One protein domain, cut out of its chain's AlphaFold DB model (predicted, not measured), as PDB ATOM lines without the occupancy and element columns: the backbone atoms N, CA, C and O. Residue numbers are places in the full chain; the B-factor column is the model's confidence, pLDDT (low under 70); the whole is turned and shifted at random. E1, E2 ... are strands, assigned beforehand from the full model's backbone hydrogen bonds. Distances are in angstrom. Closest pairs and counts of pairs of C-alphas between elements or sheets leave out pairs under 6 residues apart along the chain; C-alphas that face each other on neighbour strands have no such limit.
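AT A GLANCE: This is residues 8 to 124 of the 253 residues of the protein "Transmembrane ion channel" of Pristionchus pacificus (UniProt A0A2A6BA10). A twisted sheet of three long strands, E6, E8 and E7, makes a slab with the short strand E1 at one edge; beyond E1 a thin two-strand ribbon, first E2 with E5 and then E3 with E4, bends away from it. Residues 71 to 92 form a long loop between E6 and E7. The printed part has 117 residues with no named helix and eight named strands, E1 to E8 in order; it is all strand, and the large sheet has the order E1, E6, E8, E7, all antiparallel. The whole is loose, with a radius of gyration of the C-alphas of 17.0 A and spans of 52 by 36 by 24 A.

HOW THE PARTS SIT: E1, residues 9 to 11, is an edge strand and is antiparallel to E6, residues 58 to 70, at 149 degrees; N 10 and O 66 are 2.9 A apart, within hydrogen-bond range. E2, residues 14 to 19, is antiparallel to E5, residues 41 to 45, at 172 degrees, with N 18 and O 42 at 3.0 A. The closest C-alphas of E1 and E2 are those of Ile 11 and Ser 17, 7.3 A apart; those of E5 and E6 are Ser 45 and Val 63, 6.8 A. E3, residues 26 to 29, and E4, residues 35 to 38, form a hairpin, with N 28 and O 36 at 2.8 A. E4 runs on into E5 across a break of 2 residues, at 61 degrees. The inner strand E8, residues 111 to 124, is antiparallel to E6 at 165 degrees, with N 63 and O 118 at 2.8 A. E8 forms a hairpin with the edge strand E7, residues 93 to 108, with N 106 and O 113 at 2.9 A; E7 bends by 78 degrees at residue 96. E3 and E7 are apart, as are E4 and E8.

IN THESE COORDINATES: E1 begins at C-alpha 9, (117.342, 190.419, 143.175), and is 7.1 A long. E2 is 12.8 A long, E3 and E4 10.0 A each, and E5 12.0 A. E6 runs 39.0 A from C-alpha 58 at (104.791, 164.300, 148.436), E7 37.8 A, and E8 39.9 A to C-alpha 124 at (107.589, 160.966, 143.557).

THE WHOLE: The two C-alphas farthest apart are those of His 31 and Arg 52, 55.7 A. The printed part has no cut. The links E5 to E6, 12 residues, and E6 to E7, 22 residues, are long. Mean pLDDT of the printed part is 81.3; 20 residues are under 70, namely 71 to 75, 81 to 87, 89 and 96 to 102.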
ATOM      1  N   GLY A   8     118.869 194.758 143.075       79.31
ATOM      2  CA  GLY A   8     119.512 193.554 143.596       79.31
ATOM      3  C   GLY A   8     118.487 192.472 143.934       79.31
ATOM      4  O   GLY A   8     117.982 192.424 145.056       79.31
ATOM      5  N   LEU A   9     118.181 191.600 142.970       82.62
ATOM      6  CA  LEU A   9     117.342 190.419 143.175       82.62
ATOM      7  C   LEU A   9     118.181 189.277 143.749       82.62
ATOM      8  O   LEU A   9     119.213 188.907 143.190       82.62
ATOM      9  N   THR A  10     117.727 188.690 144.854       85.00
ATOM     10  CA  THR A  10     118.387 187.528 145.466       85.00
ATOM     11  C   THR A  10     117.379 186.441 145.809       85.00
ATOM     12  O   THR A  10     116.205 186.724 146.040       85.00
ATOM     13  N   ILE A  11     117.830 185.187 145.839       88.31
ATOM     14  CA  ILE A  11     116.987 184.049 146.213       88.31
ATOM     15  C   ILE A  11     117.155 183.799 147.712       88.31
ATOM     16  O   ILE A  11     118.270 183.628 148.196       88.31
ATOM     17  N   CYS A  12     116.058 183.798 148.468       86.25
ATOM     18  CA  CYS A  12     116.109 183.759 149.933       86.25
ATOM     19  C   CYS A  12     116.633 182.414 150.452       86.25
ATOM     20  O   CYS A  12     117.349 182.365 151.447       86.25
ATOM     21  N   ASN A  13     116.272 181.320 149.777       85.25
ATOM     22  CA  ASN A  13     116.578 179.951 150.182       85.25
ATOM     23  C   ASN A  13     117.618 179.271 149.275       85.25
ATOM     24  O   ASN A  13     117.598 178.047 149.135       85.25
ATOM     25  N   SER A  14     118.513 180.037 148.645       85.69
ATOM     26  CA  SER A  14     119.559 179.471 147.792       85.69
ATOM     27  C   SER A  14     120.747 178.944 148.596       85.69
ATOM     28  O   SER A  14     121.340 179.675 149.384       85.69
ATOM     29  N   ALA A  15     121.150 177.710 148.307       81.62
ATOM     30  CA  ALA A  15     122.476 177.180 148.609       81.62
ATOM     31  C   ALA A  15     123.548 177.832 147.724       81.62
ATOM     32  O   ALA A  15     124.655 178.121 148.170       81.62
ATOM     33  N   LYS A  16     123.198 178.054 146.453       83.44
ATOM     34  CA  LYS A  16     124.044 178.676 145.436       83.44
ATOM     35  C   LYS A  16     123.153 179.388 144.424       83.44
ATOM     36  O   LYS A  16     122.136 178.829 144.015       83.44
ATOM     37  N   SER A  17     123.520 180.595 144.013       82.12
ATOM     38  CA  SER A  17     122.849 181.311 142.927       82.12
ATOM     39  C   SER A  17     123.887 182.004 142.068       82.12
ATOM     40  O   SER A  17     124.682 182.790 142.586       82.12
ATOM     41  N   GLU A  18     123.871 181.725 140.774       82.75
ATOM     42  CA  GLU A  18     124.774 182.338 139.808       82.75
ATOM     43  C   GLU A  18     123.963 182.795 138.595       82.75
ATOM     44  O   GLU A  18     122.992 182.158 138.175       82.75
ATOM     45  N   ILE A  19     124.353 183.939 138.040       78.50
ATOM     46  CA  ILE A  19     123.876 184.347 136.722       78.50
ATOM     47  C   ILE A  19     124.582 183.426 135.733       78.50
ATOM     48  O   ILE A  19     125.812 183.390 135.728       78.50
ATOM     49  N   VAL A  20     123.803 182.666 134.953       79.62
ATOM     50  CA  VAL A  20     124.321 181.596 134.078       79.62
ATOM     51  C   VAL A  20     125.385 182.143 133.139       79.62
ATOM     52  O   VAL A  20     126.444 181.544 132.995       79.62
ATOM     53  N   ASP A  21     125.106 183.304 132.550       78.75
ATOM     54  CA  ASP A  21     126.064 184.055 131.759       78.75
ATOM     55  C   ASP A  21     125.609 185.525 131.655       78.75
ATOM     56  O   ASP A  21     124.418 185.835 131.523       78.75
ATOM     57  N   LYS A  22     126.574 186.440 131.800       72.00
ATOM     58  CA  LYS A  22     126.359 187.892 131.780       72.00
ATOM     59  C   LYS A  22     125.916 188.377 130.398       72.00
ATOM     60  O   LYS A  22     125.191 189.367 130.328       72.00
ATOM     61  N   ASP A  23     126.252 187.645 129.337       75.44
ATOM     62  CA  ASP A  23     125.863 187.974 127.961       75.44
ATOM     63  C   ASP A  23     124.360 187.752 127.698       75.44
ATOM     64  O   ASP A  23     123.799 188.255 126.721       75.44
ATOM     65  N   PHE A  24     123.657 187.053 128.599       74.94
ATOM     66  CA  PHE A  24     122.203 186.869 128.519       74.94
ATOM     67  C   PHE A  24     121.401 187.991 129.174       74.94
ATOM     68  O   PHE A  24     120.170 187.992 129.068       74.94
ATOM     69  N   ILE A  25     122.062 188.953 129.822       82.31
ATOM     70  CA  ILE A  25     121.386 190.121 130.376       82.31
ATOM     71  C   ILE A  25     120.999 191.044 129.219       82.31
ATOM     72  O   ILE A  25     121.840 191.705 128.612       82.31
ATOM     73  N   LYS A  26     119.704 191.091 128.901       86.31
ATOM     74  CA  LYS A  26     119.175 191.953 127.836       86.31
ATOM     75  C   LYS A  26     118.351 193.077 128.432       86.31
ATOM     76  O   LYS A  26     117.372 192.823 129.131       86.31
ATOM     77  N   TYR A  27     118.719 194.305 128.083       88.75
ATOM     78  CA  TYR A  27     117.986 195.511 128.438       88.75
ATOM     79  C   TYR A  27     117.183 196.012 127.242       88.75
ATOM     80  O   TYR A  27     117.707 196.148 126.134       88.75
ATOM     81  N   ARG A  28     115.910 196.328 127.467       90.94
ATOM     82  CA  ARG A  28     115.076 197.063 126.518       90.94
ATOM     83  C   ARG A  28     114.540 198.304 127.210       90.94
ATOM     84  O   ARG A  28     113.738 198.206 128.133       90.94
ATOM     85  N   ILE A  29     114.976 199.464 126.735       91.56
ATOM     86  CA  ILE A  29     114.472 200.758 127.188       91.56
ATOM     87  C   ILE A  29     113.330 201.149 126.254       91.56
ATOM     88  O   ILE A  29     113.519 201.290 125.045       91.56
ATOM     89  N   HIS A  30     112.130 201.266 126.803       93.00
ATOM     90  CA  HIS A  30     110.957 201.712 126.066       93.00
ATOM     91  C   HIS A  30     110.929 203.242 125.987       93.00
ATOM     92  O   HIS A  30     111.442 203.933 126.864       93.00
ATOM     93  N   HIS A  31     110.266 203.786 124.964       93.81
ATOM     94  CA  HIS A  31     110.082 205.237 124.812       93.81
ATOM     95  C   HIS A  31     109.305 205.872 125.981       93.81
ATOM     96  O   HIS A  31     109.405 207.072 126.202       93.81
ATOM     97  N   THR A  32     108.556 205.068 126.742       95.38
ATOM     98  CA  THR A  32     107.846 205.472 127.965       95.38
ATOM     99  C   THR A  32     108.760 205.617 129.185       95.38
ATOM    100  O   THR A  32     108.282 205.970 130.258       95.38
ATOM    101  N   GLY A  33     110.051 205.298 129.060       89.38
ATOM    102  CA  GLY A  33     110.997 205.253 130.178       89.38
ATOM    103  C   GLY A  33     110.978 203.938 130.964       89.38
ATOM    104  O   GLY A  33     111.795 203.759 131.862       89.38
ATOM    105  N   VAL A  34     110.098 202.989 130.618       89.19
ATOM    106  CA  VAL A  34     110.102 201.644 131.215       89.19
ATOM    107  C   VAL A  34     111.349 200.889 130.758       89.19
ATOM    108  O   VAL A  34     111.613 200.782 129.559       89.19
ATOM    109  N   ILE A  35     112.099 200.338 131.711       89.62
ATOM    110  CA  ILE A  35     113.256 199.482 131.446       89.62
ATOM    111  C   ILE A  35     112.842 198.038 131.709       89.62
ATOM    112  O   ILE A  35     112.506 197.675 132.833       89.62
ATOM    113  N   THR A  36     112.881 197.215 130.665       89.06
ATOM    114  CA  THR A  36     112.663 195.772 130.771       89.06
ATOM    115  C   THR A  36     114.014 195.075 130.772       89.06
ATOM    116  O   THR A  36     114.782 195.217 129.818       89.06
ATOM    117  N   THR A  37     114.283 194.294 131.813       88.31
ATOM    118  CA  THR A  37     115.503 193.493 131.932       88.31
ATOM    119  C   THR A  37     115.142 192.015 131.905       88.31
ATOM    120  O   THR A  37     114.310 191.565 132.689       88.31
ATOM    121  N   SER A  38     115.775 191.254 131.013       86.69
ATOM    122  CA  SER A  38     115.670 189.793 130.975       86.69
ATOM    123  C   SER A  38     116.927 189.180 131.578       86.69
ATOM    124  O   SER A  38     118.031 189.511 131.150       86.69
ATOM    125  N   LEU A  39     116.754 188.281 132.548       84.81
ATOM    126  CA  LEU A  39     117.838 187.618 133.276       84.81
ATOM    127  C   LEU A  39     117.629 186.102 133.248       84.81
ATOM    128  O   LEU A  39     116.505 185.635 133.427       84.81
ATOM    129  N   HIS A  40     118.711 185.338 133.070       86.44
ATOM    130  CA  HIS A  40     118.710 183.886 133.244       86.44
ATOM    131  C   HIS A  40     119.506 183.537 134.503       86.44
ATOM    132  O   HIS A  40     120.722 183.734 134.573       86.44
ATOM    133  N   LEU A  41     118.796 183.051 135.515       84.19
ATOM    134  CA  LEU A  41     119.356 182.700 136.813       84.19
ATOM    135  C   LEU A  41     119.370 181.182 136.969       84.19
ATOM    136  O   LEU A  41     118.344 180.534 136.767       84.19
ATOM    137  N   GLN A  42     120.515 180.638 137.377       87.62
ATOM    138  CA  GLN A  42     120.606 179.266 137.856       87.62
ATOM    139  C   GLN A  42     120.760 179.290 139.368       87.62
ATOM    140  O   GLN A  42     121.620 179.973 139.929       87.62
ATOM    141  N   SER A  43     119.910 178.523 140.039       87.62
ATOM    142  CA  SER A  43     119.893 178.481 141.489       87.62
ATOM    143  C   SER A  43     119.691 177.080 142.017       87.62
ATOM    144  O   SER A  43     118.802 176.360 141.566       87.62
ATOM    145  N   THR A  44     120.456 176.754 143.048       90.56
ATOM    146  CA  THR A  44     120.231 175.586 143.889       90.56
ATOM    147  C   THR A  44     119.543 176.062 145.153       90.56
ATOM    148  O   THR A  44     120.139 176.811 145.926       90.56
ATOM    149  N   SER A  45     118.299 175.650 145.369       88.56
ATOM    150  CA  SER A  45     117.517 176.012 146.551       88.56
ATOM    151  C   SER A  45     117.427 174.866 147.551       88.56
ATOM    152  O   SER A  45     117.335 173.701 147.165       88.56
ATOM    153  N   TYR A  46     117.377 175.199 148.837       90.56
ATOM    154  CA  TYR A  46     117.052 174.231 149.875       90.56
ATOM    155  C   TYR A  46     115.542 173.980 149.921       90.56
ATOM    156  O   TYR A  46     114.744 174.919 149.973       90.56
ATOM    157  N   CYS A  47     115.168 172.702 149.955       90.00
ATOM    158  CA  CYS A  47     113.813 172.245 150.235       90.00
ATOM    159  C   CYS A  47     113.859 171.144 151.298       90.00
ATOM    160  O   CYS A  47     114.685 170.233 151.225       90.00
ATOM    161  N   GLN A  48     112.984 171.239 152.299       90.31
ATOM    162  CA  GLN A  48     112.846 170.201 153.315       90.31
ATOM    163  C   GLN A  48     111.970 169.075 152.769       90.31
ATOM    164  O   GLN A  48     110.787 169.269 152.498       90.31
ATOM    165  N   LEU A  49     112.563 167.894 152.611       91.12
ATOM    166  CA  LEU A  49     111.877 166.706 152.121       91.12
ATOM    167  C   LEU A  49     111.499 165.802 153.299       91.12
ATOM    168  O   LEU A  49     112.332 165.497 154.154       91.12
ATOM    169  N   ASP A  50     110.241 165.365 153.330       91.50
ATOM    170  CA  ASP A  50     109.713 164.440 154.333       91.50
ATOM    171  C   ASP A  50     109.524 163.041 153.740       91.50
ATOM    172  O   ASP A  50     108.552 162.766 153.037       91.50
ATOM    173  N   PHE A  51     110.448 162.140 154.063       91.56
ATOM    174  CA  PHE A  51     110.473 160.774 153.538       91.56
ATOM    175  C   PHE A  51     109.647 159.777 154.356       91.56
ATOM    176  O   PHE A  51     109.698 158.575 154.087       91.56
ATOM    177  N   ARG A  52     108.861 160.221 155.350       90.75
ATOM    178  CA  ARG A  52     108.070 159.306 156.197       90.75
ATOM    179  C   ARG A  52     107.165 158.375 155.389       90.75
ATOM    180  O   ARG A  52     106.970 157.229 155.786       90.75
ATOM    181  N   ARG A  53     106.644 158.845 154.252       91.75
ATOM    182  CA  ARG A  53     105.715 158.103 153.379       91.75
ATOM    183  C   ARG A  53     106.363 157.476 152.140       91.75
ATOM    184  O   ARG A  53     105.636 157.022 151.264       91.75
ATOM    185  N   LEU A  54     107.694 157.416 152.057       90.38
ATOM    186  CA  LEU A  54     108.392 156.773 150.936       90.38
ATOM    187  C   LEU A  54     107.854 155.338 150.711       90.38
ATOM    188  O   LEU A  54     107.770 154.591 151.694       90.38
ATOM    189  N   PRO A  55     107.509 154.921 149.469       90.06
ATOM    190  CA  PRO A  55     107.749 155.578 148.171       90.06
ATOM    191  C   PRO A  55     106.635 156.516 147.654       90.06
ATOM    192  O   PRO A  55     106.722 156.968 146.516       90.06
ATOM    193  N   TRP A  56     105.586 156.772 148.438       91.50
ATOM    194  CA  TRP A  56     104.446 157.636 148.079       91.50
ATOM    195  C   TRP A  56     104.531 159.001 148.770       91.50
ATOM    196  O   TRP A  56     103.544 159.543 149.274       91.50
ATOM    197  N   ASP A  57     105.742 159.529 148.872       91.44
ATOM    198  CA  ASP A  57     106.012 160.829 149.449       91.44
ATOM    199  C   ASP A  57     105.622 161.963 148.490       91.44
ATOM    200  O   ASP A  57     105.785 161.892 147.271       91.44
ATOM    201  N   ARG A  58     105.089 163.029 149.087       92.12
ATOM    202  CA  ARG A  58     104.791 164.300 148.436       92.12
ATOM    203  C   ARG A  58     105.501 165.391 149.217       92.12
ATOM    204  O   ARG A  58     105.396 165.443 150.446       92.12
ATOM    205  N   HIS A  59     106.207 166.266 148.517       92.38
ATOM    206  CA  HIS A  59     106.989 167.326 149.139       92.38
ATOM    207  C   HIS A  59     106.514 168.692 148.681       92.38
ATOM    208  O   HIS A  59     106.227 168.905 147.507       92.38
ATOM    209  N   HIS A  60     106.447 169.621 149.625       91.62
ATOM    210  CA  HIS A  60     106.149 171.013 149.346       91.62
ATOM    211  C   HIS A  60     107.460 171.789 149.313       91.62
ATOM    212  O   HIS A  60     108.123 171.941 150.341       91.62
ATOM    213  N   CYS A  61     107.820 172.278 148.135       89.62
ATOM    214  CA  CYS A  61     109.001 173.097 147.942       89.62
ATOM    215  C   CYS A  61     108.599 174.511 147.554       89.62
ATOM    216  O   CYS A  61     107.513 174.759 147.033       89.62
ATOM    217  N   GLY A  62     109.496 175.454 147.811       88.50
ATOM    218  CA  GLY A  62     109.315 176.809 147.341       88.50
ATOM    219  C   GLY A  62     110.630 177.475 147.010       88.50
ATOM    220  O   GLY A  62     111.684 177.075 147.499       88.50
ATOM    221  N   VAL A  63     110.553 178.487 146.163       88.62
ATOM    222  CA  VAL A  63     111.645 179.405 145.859       88.62
ATOM    223  C   VAL A  63     111.170 180.784 146.274       88.62
ATOM    224  O   VAL A  63     110.050 181.180 145.963       88.62
ATOM    225  N   CYS A  64     112.002 181.503 147.012       88.19
ATOM    226  CA  CYS A  64     111.700 182.861 147.442       88.19
ATOM    227  C   CYS A  64     112.620 183.826 146.707       88.19
ATOM    228  O   CYS A  64     113.837 183.643 146.718       88.19
ATOM    229  N   LEU A  65     112.041 184.843 146.077       87.75
ATOM    230  CA  LEU A  65     112.763 185.988 145.533       87.75
ATOM    231  C   LEU A  65     112.637 187.143 146.515       87.75
ATOM    232  O   LEU A  65     111.535 187.431 146.973       87.75
ATOM    233  N   ARG A  66     113.739 187.826 146.814       87.25
ATOM    234  CA  ARG A  66     113.735 189.040 147.630       87.25
ATOM    235  C   ARG A  66     114.471 190.178 146.944       87.25
ATOM    236  O   ARG A  66     115.518 189.974 146.323       87.25
ATOM    237  N   VAL A  67     113.937 191.375 147.140       85.75
ATOM    238  CA  VAL A  67     114.613 192.646 146.877       85.75
ATOM    239  C   VAL A  67     114.911 193.297 148.219       85.75
ATOM    240  O   VAL A  67     114.059 193.319 149.109       85.75
ATOM    241  N   VAL A  68     116.134 193.802 148.359       81.50
ATOM    242  CA  VAL A  68     116.576 194.547 149.539       81.50
ATOM    243  C   VAL A  68     116.695 196.014 149.158       81.50
ATOM    244  O   VAL A  68     117.420 196.337 148.215       81.50
ATOM    245  N   SER A  69     116.025 196.898 149.898       78.31
ATOM    246  CA  SER A  69     116.192 198.341 149.735       78.31
ATOM    247  C   SER A  69     116.388 199.061 151.059       78.31
ATOM    248  O   SER A  69     116.037 198.571 152.134       78.31
ATOM    249  N   ILE A  70     116.986 200.245 150.970       70.69
ATOM    250  CA  ILE A  70     117.115 201.172 152.092       70.69
ATOM    251  C   ILE A  70     115.801 201.958 152.178       70.69
ATOM    252  O   ILE A  70     115.276 202.366 151.147       70.69
ATOM    253  N   VAL A  71     115.265 202.163 153.385       60.25
ATOM    254  CA  VAL A  71     113.926 202.738 153.653       60.25
ATOM    255  C   VAL A  71     113.647 204.061 152.926       60.25
ATOM    256  O   VAL A  71     112.500 204.319 152.572       60.25
ATOM    257  N   GLU A  72     114.678 204.863 152.664       56.72
ATOM    258  CA  GLU A  72     114.585 206.148 151.956       56.72
ATOM    259  C   GLU A  72     114.283 206.002 150.450       56.72
ATOM    260  O   GLU A  72     113.733 206.911 149.832       56.72
ATOM    261  N   TYR A  73     114.554 204.827 149.872       63.56
ATOM    262  CA  TYR A  73     114.252 204.469 148.487       63.56
ATOM    263  C   TYR A  73     113.352 203.227 148.492       63.56
ATOM    264  O   TYR A  73     113.817 202.084 148.558       63.56
ATOM    265  N   SER A  74     112.034 203.425 148.470       59.75
ATOM    266  CA  SER A  74     111.094 202.303 148.457       59.75
ATOM    267  C   SER A  74     111.100 201.624 147.084       59.75
ATOM    268  O   SER A  74     110.528 202.148 146.128       59.75
ATOM    269  N   THR A  75     111.723 200.449 146.974       65.81
ATOM    270  CA  THR A  75     111.484 199.536 145.850       65.81
ATOM    271  C   THR A  75     110.444 198.515 146.275       65.81
ATOM    272  O   THR A  75     110.727 197.639 147.093       65.81
ATOM    273  N   ASP A  76     109.248 198.626 145.718       71.44
ATOM    274  CA  ASP A  76     108.224 197.606 145.877       71.44
ATOM    275  C   ASP A  76     108.401 196.531 144.802       71.44
ATOM    276  O   ASP A  76     108.565 196.835 143.620       71.44
ATOM    277  N   LEU A  77     108.387 195.265 145.221       71.75
ATOM    278  CA  LEU A  77     108.376 194.138 144.298       71.75
ATOM    279  C   LEU A  77     106.920 193.792 143.981       71.75
ATOM    280  O   LEU A  77     106.209 193.278 144.843       71.75
ATOM    281  N   ASP A  78     106.508 194.052 142.745       77.69
ATOM    282  CA  ASP A  78     105.271 193.524 142.174       77.69
ATOM    283  C   ASP A  78     105.622 192.366 141.233       77.69
ATOM    284  O   ASP A  78     106.520 192.492 140.395       77.69
ATOM    285  N   VAL A  79     104.964 191.216 141.391       70.38
ATOM    286  CA  VAL A  79     105.213 190.042 140.545       70.38
ATOM    287  C   VAL A  79     103.964 189.745 139.735       70.38
ATOM    288  O   VAL A  79     102.922 189.343 140.246       70.38
ATOM    289  N   ASN A  80     104.096 189.910 138.423       74.19
ATOM    290  CA  ASN A  80     103.057 189.575 137.469       74.19
ATOM    291  C   ASN A  80     103.512 188.390 136.609       74.19
ATOM    292  O   ASN A  80     104.566 188.435 135.971       74.19
ATOM    293  N   PHE A  81     102.721 187.318 136.591       66.75
ATOM    294  CA  PHE A  81     103.015 186.125 135.802       66.75
ATOM    295  C   PHE A  81     102.459 186.288 134.392       66.75
ATOM    296  O   PHE A  81     101.313 185.945 134.114       66.75
ATOM    297  N   ALA A  82     103.289 186.807 133.489       58.41
ATOM    298  CA  ALA A  82     102.898 187.016 132.097       58.41
ATOM    299  C   ALA A  82     102.843 185.716 131.265       58.41
ATOM    300  O   ALA A  82     102.186 185.687 130.227       58.41
ATOM    301  N   ALA A  83     103.511 184.638 131.692       55.84
ATOM    302  CA  ALA A  83     103.495 183.347 131.005       55.84
ATOM    303  C   ALA A  83     103.688 182.197 132.003       55.84
ATOM    304  O   ALA A  83     104.457 182.316 132.956       55.84
ATOM    305  N   GLY A  84     102.948 181.105 131.794       59.75
ATOM    306  CA  GLY A  84     102.887 179.956 132.696       59.75
ATOM    307  C   GLY A  84     104.245 179.310 132.979       59.75
ATOM    308  O   GLY A  84     105.193 179.413 132.206       59.75
ATOM    309  N   PHE A  85     104.322 178.614 134.106       65.25
ATOM    310  CA  PHE A  85     105.471 177.794 134.469       65.25
ATOM    311  C   PHE A  85     105.562 176.588 133.539       65.25
ATOM    312  O   PHE A  85     104.675 175.730 133.519       65.25
ATOM    313  N   SER A  86     106.659 176.508 132.798       68.56
ATOM    314  CA  SER A  86     107.116 175.254 132.226       68.56
ATOM    315  C   SER A  86     108.193 174.696 133.139       68.56
ATOM    316  O   SER A  86     109.055 175.422 133.632       68.56
ATOM    317  N   ALA A  87     108.145 173.397 133.381       67.44
ATOM    318  CA  ALA A  87     109.220 172.746 134.090       67.44
ATOM    319  C   ALA A  87     109.529 171.396 133.481       67.44
ATOM    320  O   ALA A  87     108.648 170.644 133.065       67.44
ATOM    321  N   ILE A  88     110.828 171.146 133.418       72.31
ATOM    322  CA  ILE A  88     111.423 169.915 132.944       72.31
ATOM    323  C   ILE A  88     111.946 169.242 134.202       72.31
ATOM    324  O   ILE A  88     112.870 169.748 134.840       72.31
ATOM    325  N   PHE A  89     111.307 168.147 134.588       69.88
ATOM    326  CA  PHE A  89     111.713 167.357 135.739       69.88
ATOM    327  C   PHE A  89     112.369 166.064 135.275       69.88
ATOM    328  O   PHE A  89     112.111 165.573 134.175       69.88
ATOM    329  N   ASP A  90     113.234 165.522 136.127       75.88
ATOM    330  CA  ASP A  90     113.713 164.157 135.956       75.88
ATOM    331  C   ASP A  90     112.533 163.180 136.102       75.88
ATOM    332  O   ASP A  90     111.597 163.426 136.861       75.88
ATOM    333  N   SER A  91     112.616 162.041 135.417       77.88
ATOM    334  CA  SER A  91     111.652 160.929 135.396       77.88
ATOM    335  C   SER A  91     111.178 160.434 136.774       77.88
ATOM    336  O   SER A  91     110.174 159.729 136.880       77.88
ATOM    337  N   GLN A  92     111.904 160.784 137.834       82.62
ATOM    338  CA  GLN A  92     111.605 160.409 139.211       82.62
ATOM    339  C   GLN A  92     110.565 161.314 139.886       82.62
ATOM    340  O   GLN A  92     109.974 160.889 140.883       82.62
ATOM    341  N   TRP A  93     110.346 162.532 139.385       85.81
ATOM    342  CA  TRP A  93     109.534 163.556 140.044       85.81
ATOM    343  C   TRP A  93     108.481 164.123 139.098       85.81
ATOM    344  O   TRP A  93     108.799 164.568 137.998       85.81
ATOM    345  N   ASP A  94     107.236 164.146 139.558       82.88
ATOM    346  CA  ASP A  94     106.103 164.721 138.844       82.88
ATOM    347  C   ASP A  94     105.602 165.976 139.589       82.88
ATOM    348  O   ASP A  94     105.266 165.901 140.779       82.88
ATOM    349  N   PRO A  95     105.584 167.159 138.954       77.06
ATOM    350  CA  PRO A  95     105.058 168.373 139.568       77.06
ATOM    351  C   PRO A  95     103.534 168.315 139.691       77.06
ATOM    352  O   PRO A  95     102.804 168.541 138.727       77.06
ATOM    353  N   SER A  96     103.015 168.090 140.896       66.19
ATOM    354  CA  SER A  96     101.582 167.813 141.042       66.19
ATOM    355  C   SER A  96     100.686 169.043 141.205       66.19
ATOM    356  O   SER A  96      99.472 168.900 141.075       66.19
ATOM    357  N   ARG A  97     101.236 170.244 141.457       66.44
ATOM    358  CA  ARG A  97     100.540 171.558 141.467       66.44
ATOM    359  C   ARG A  97     101.529 172.695 141.736       66.44
ATOM    360  O   ARG A  97     102.495 172.511 142.474       66.44
ATOM    361  N   GLN A  98     101.225 173.893 141.239       66.88
ATOM    362  CA  GLN A  98     101.922 175.134 141.600       66.88
ATOM    363  C   GLN A  98     100.961 176.118 142.246       66.88
ATOM    364  O   GLN A  98      99.806 176.224 141.827       66.88
ATOM    365  N   ILE A  99     101.448 176.842 143.249       66.38
ATOM    366  CA  ILE A  99     100.695 177.882 143.941       66.38
ATOM    367  C   ILE A  99     101.663 179.035 144.235       66.38
ATOM    368  O   ILE A  99     102.700 178.847 144.867       66.38
ATOM    369  N   LEU A 100     101.334 180.252 143.799       65.56
ATOM    370  CA  LEU A 100     101.963 181.439 144.376       65.56
ATOM    371  C   LEU A 100     101.387 181.611 145.783       65.56
ATOM    372  O   LEU A 100     100.181 181.807 145.927       65.56
ATOM    373  N   ILE A 101     102.229 181.511 146.812       66.56
ATOM    374  CA  ILE A 101     101.743 181.503 148.198       66.56
ATOM    375  C   ILE A 101     101.607 182.916 148.767       66.56
ATOM    376  O   ILE A 101     100.723 183.142 149.590       66.56
ATOM    377  N   GLY A 102     102.409 183.885 148.318       66.88
ATOM    378  CA  GLY A 102     102.171 185.275 148.695       66.88
ATOM    379  C   GLY A 102     103.377 186.197 148.634       66.88
ATOM    380  O   GLY A 102     104.493 185.805 148.275       66.88
ATOM    381  N   TYR A 103     103.093 187.437 149.019       74.56
ATOM    382  CA  TYR A 103     104.038 188.533 149.145       74.56
ATOM    383  C   TYR A 103     104.187 188.892 150.608       74.56
ATOM    384  O   TYR A 103     103.191 189.096 151.304       74.56
ATOM    385  N   THR A 104     105.424 188.997 151.068       77.62
ATOM    386  CA  THR A 104     105.716 189.488 152.410       77.62
ATOM    387  C   THR A 104     106.598 190.717 152.303       77.62
ATOM    388  O   THR A 104     107.585 190.740 151.567       77.62
ATOM    389  N   LYS A 105     106.208 191.764 153.029       77.38
ATOM    390  CA  LYS A 105     107.033 192.946 153.248       77.38
ATOM    391  C   LYS A 105     107.468 192.930 154.702       77.38
ATOM    392  O   LYS A 105     106.624 192.844 155.589       77.38
ATOM    393  N   GLU A 106     108.769 192.969 154.929       81.44
ATOM    394  CA  GLU A 106     109.361 192.994 156.261       81.44
ATOM    395  C   GLU A 106     110.227 194.247 156.394       81.44
ATOM    396  O   GLU A 106     111.015 194.568 155.504       81.44
ATOM    397  N   GLU A 107     110.060 194.980 157.493       78.31
ATOM    398  CA  GLU A 107     110.847 196.176 157.794       78.31
ATOM    399  C   GLU A 107     111.784 195.868 158.966       78.31
ATOM    400  O   GLU A 107     111.350 195.623 160.091       78.31
ATOM    401  N   LEU A 108     113.088 195.860 158.690       81.88
ATOM    402  CA  LEU A 108     114.159 195.581 159.649       81.88
ATOM    403  C   LEU A 108     114.972 196.866 159.861       81.88
ATOM    404  O   LEU A 108     116.044 197.067 159.285       81.88
ATOM    405  N   GLY A 109     114.428 197.774 160.675       83.62
ATOM    406  CA  GLY A 109     115.031 199.081 160.947       83.62
ATOM    407  C   GLY A 109     115.040 199.979 159.706       83.62
ATOM    408  O   GLY A 109     113.989 200.405 159.245       83.62
ATOM    409  N   VAL A 110     116.231 200.270 159.168       79.94
ATOM    410  CA  VAL A 110     116.422 201.119 157.968       79.94
ATOM    411  C   VAL A 110     116.350 200.308 156.662       79.94
ATOM    412  O   VAL A 110     116.566 200.844 155.576       79.94
ATOM    413  N   ILE A 111     116.053 199.008 156.741       79.81
ATOM    414  CA  ILE A 111     115.988 198.103 155.591       79.81
ATOM    415  C   ILE A 111     114.538 197.679 155.360       79.81
ATOM    416  O   ILE A 111     113.884 197.188 156.281       79.81
ATOM    417  N   LYS A 112     114.057 197.811 154.120       80.44
ATOM    418  CA  LYS A 112     112.813 197.175 153.668       80.44
ATOM    419  C   LYS A 112     113.145 195.958 152.816       80.44
ATOM    420  O   LYS A 112     113.971 196.019 151.904       80.44
ATOM    421  N   LEU A 113     112.486 194.851 153.122       83.31
ATOM    422  CA  LEU A 113     112.574 193.600 152.384       83.31
ATOM    423  C   LEU A 113     111.221 193.320 151.752       83.31
ATOM    424  O   LEU A 113     110.221 193.195 152.453       83.31
ATOM    425  N   SER A 114     111.202 193.194 150.430       85.19
ATOM    426  CA  SER A 114     110.027 192.732 149.694       85.19
ATOM    427  C   SER A 114     110.329 191.348 149.145       85.19
ATOM    428  O   SER A 114     111.290 191.181 148.389       85.19
ATOM    429  N   MET A 115     109.532 190.358 149.540       87.00
ATOM    430  CA  MET A 115     109.728 188.961 149.166       87.00
ATOM    431  C   MET A 115     108.511 188.414 148.424       87.00
ATOM    432  O   MET A 115     107.368 188.684 148.794       87.00
ATOM    433  N   ALA A 116     108.763 187.612 147.397       87.56
ATOM    434  CA  ALA A 116     107.765 186.857 146.654       87.56
ATOM    435  C   ALA A 116     108.091 185.365 146.761       87.56
ATOM    436  O   ALA A 116     109.202 184.943 146.423       87.56
ATOM    437  N   THR A 117     107.131 184.567 147.236       87.62
ATOM    438  CA  THR A 117     107.328 183.127 147.453       87.62
ATOM    439  C   THR A 117     106.519 182.301 146.464       87.62
ATOM    440  O   THR A 117     105.286 182.316 146.460       87.62
ATOM    441  N   PHE A 118     107.240 181.527 145.664       86.06
ATOM    442  CA  PHE A 118     106.724 180.593 144.676       86.06
ATOM    443  C   PHE A 118     106.726 179.212 145.307       86.06
ATOM    444  O   PHE A 118     107.778 178.786 145.782       86.06
ATOM    445  N   SER A 119     105.601 178.502 145.317       87.19
ATOM    446  CA  SER A 119     105.568 177.138 145.827       87.19
ATOM    447  C   SER A 119     105.042 176.140 144.814       87.19
ATOM    448  O   SER A 119     104.253 176.444 143.915       87.19
ATOM    449  N   PHE A 120     105.526 174.919 144.960       87.19
ATOM    450  CA  PHE A 120     105.152 173.805 144.119       87.19
ATOM    451  C   PHE A 120     105.223 172.506 144.909       87.19
ATOM    452  O   PHE A 120     105.971 172.361 145.881       87.19
ATOM    453  N   TRP A 121     104.412 171.555 144.473       89.94
ATOM    454  CA  TRP A 121     104.387 170.208 145.013       89.94
ATOM    455  C   TRP A 121     105.174 169.273 144.103       89.94
ATOM    456  O   TRP A 121     104.979 169.275 142.889       89.94
ATOM    457  N   LEU A 122     106.059 168.484 144.705       90.44
ATOM    458  CA  LEU A 122     106.788 167.403 144.055       90.44
ATOM    459  C   LEU A 122     106.194 166.073 144.509       90.44
ATOM    460  O   LEU A 122     106.266 165.744 145.698       90.44
ATOM    461  N   ASP A 123     105.647 165.312 143.569       90.44
ATOM    462  CA  ASP A 123     105.202 163.942 143.799       90.44
ATOM    463  C   ASP A 123     106.266 162.987 143.255       90.44
ATOM    464  O   ASP A 123     106.751 163.144 142.134       90.44
ATOM    465  N   ARG A 124     106.662 161.988 144.046       89.06
ATOM    466  CA  ARG A 124     107.589 160.966 143.557       89.06
ATOM    467  C   ARG A 124     106.864 159.980 142.644       89.06
ATOM    468  O   ARG A 124     105.810 159.443 142.993       89.06
TER     469      ARG A 124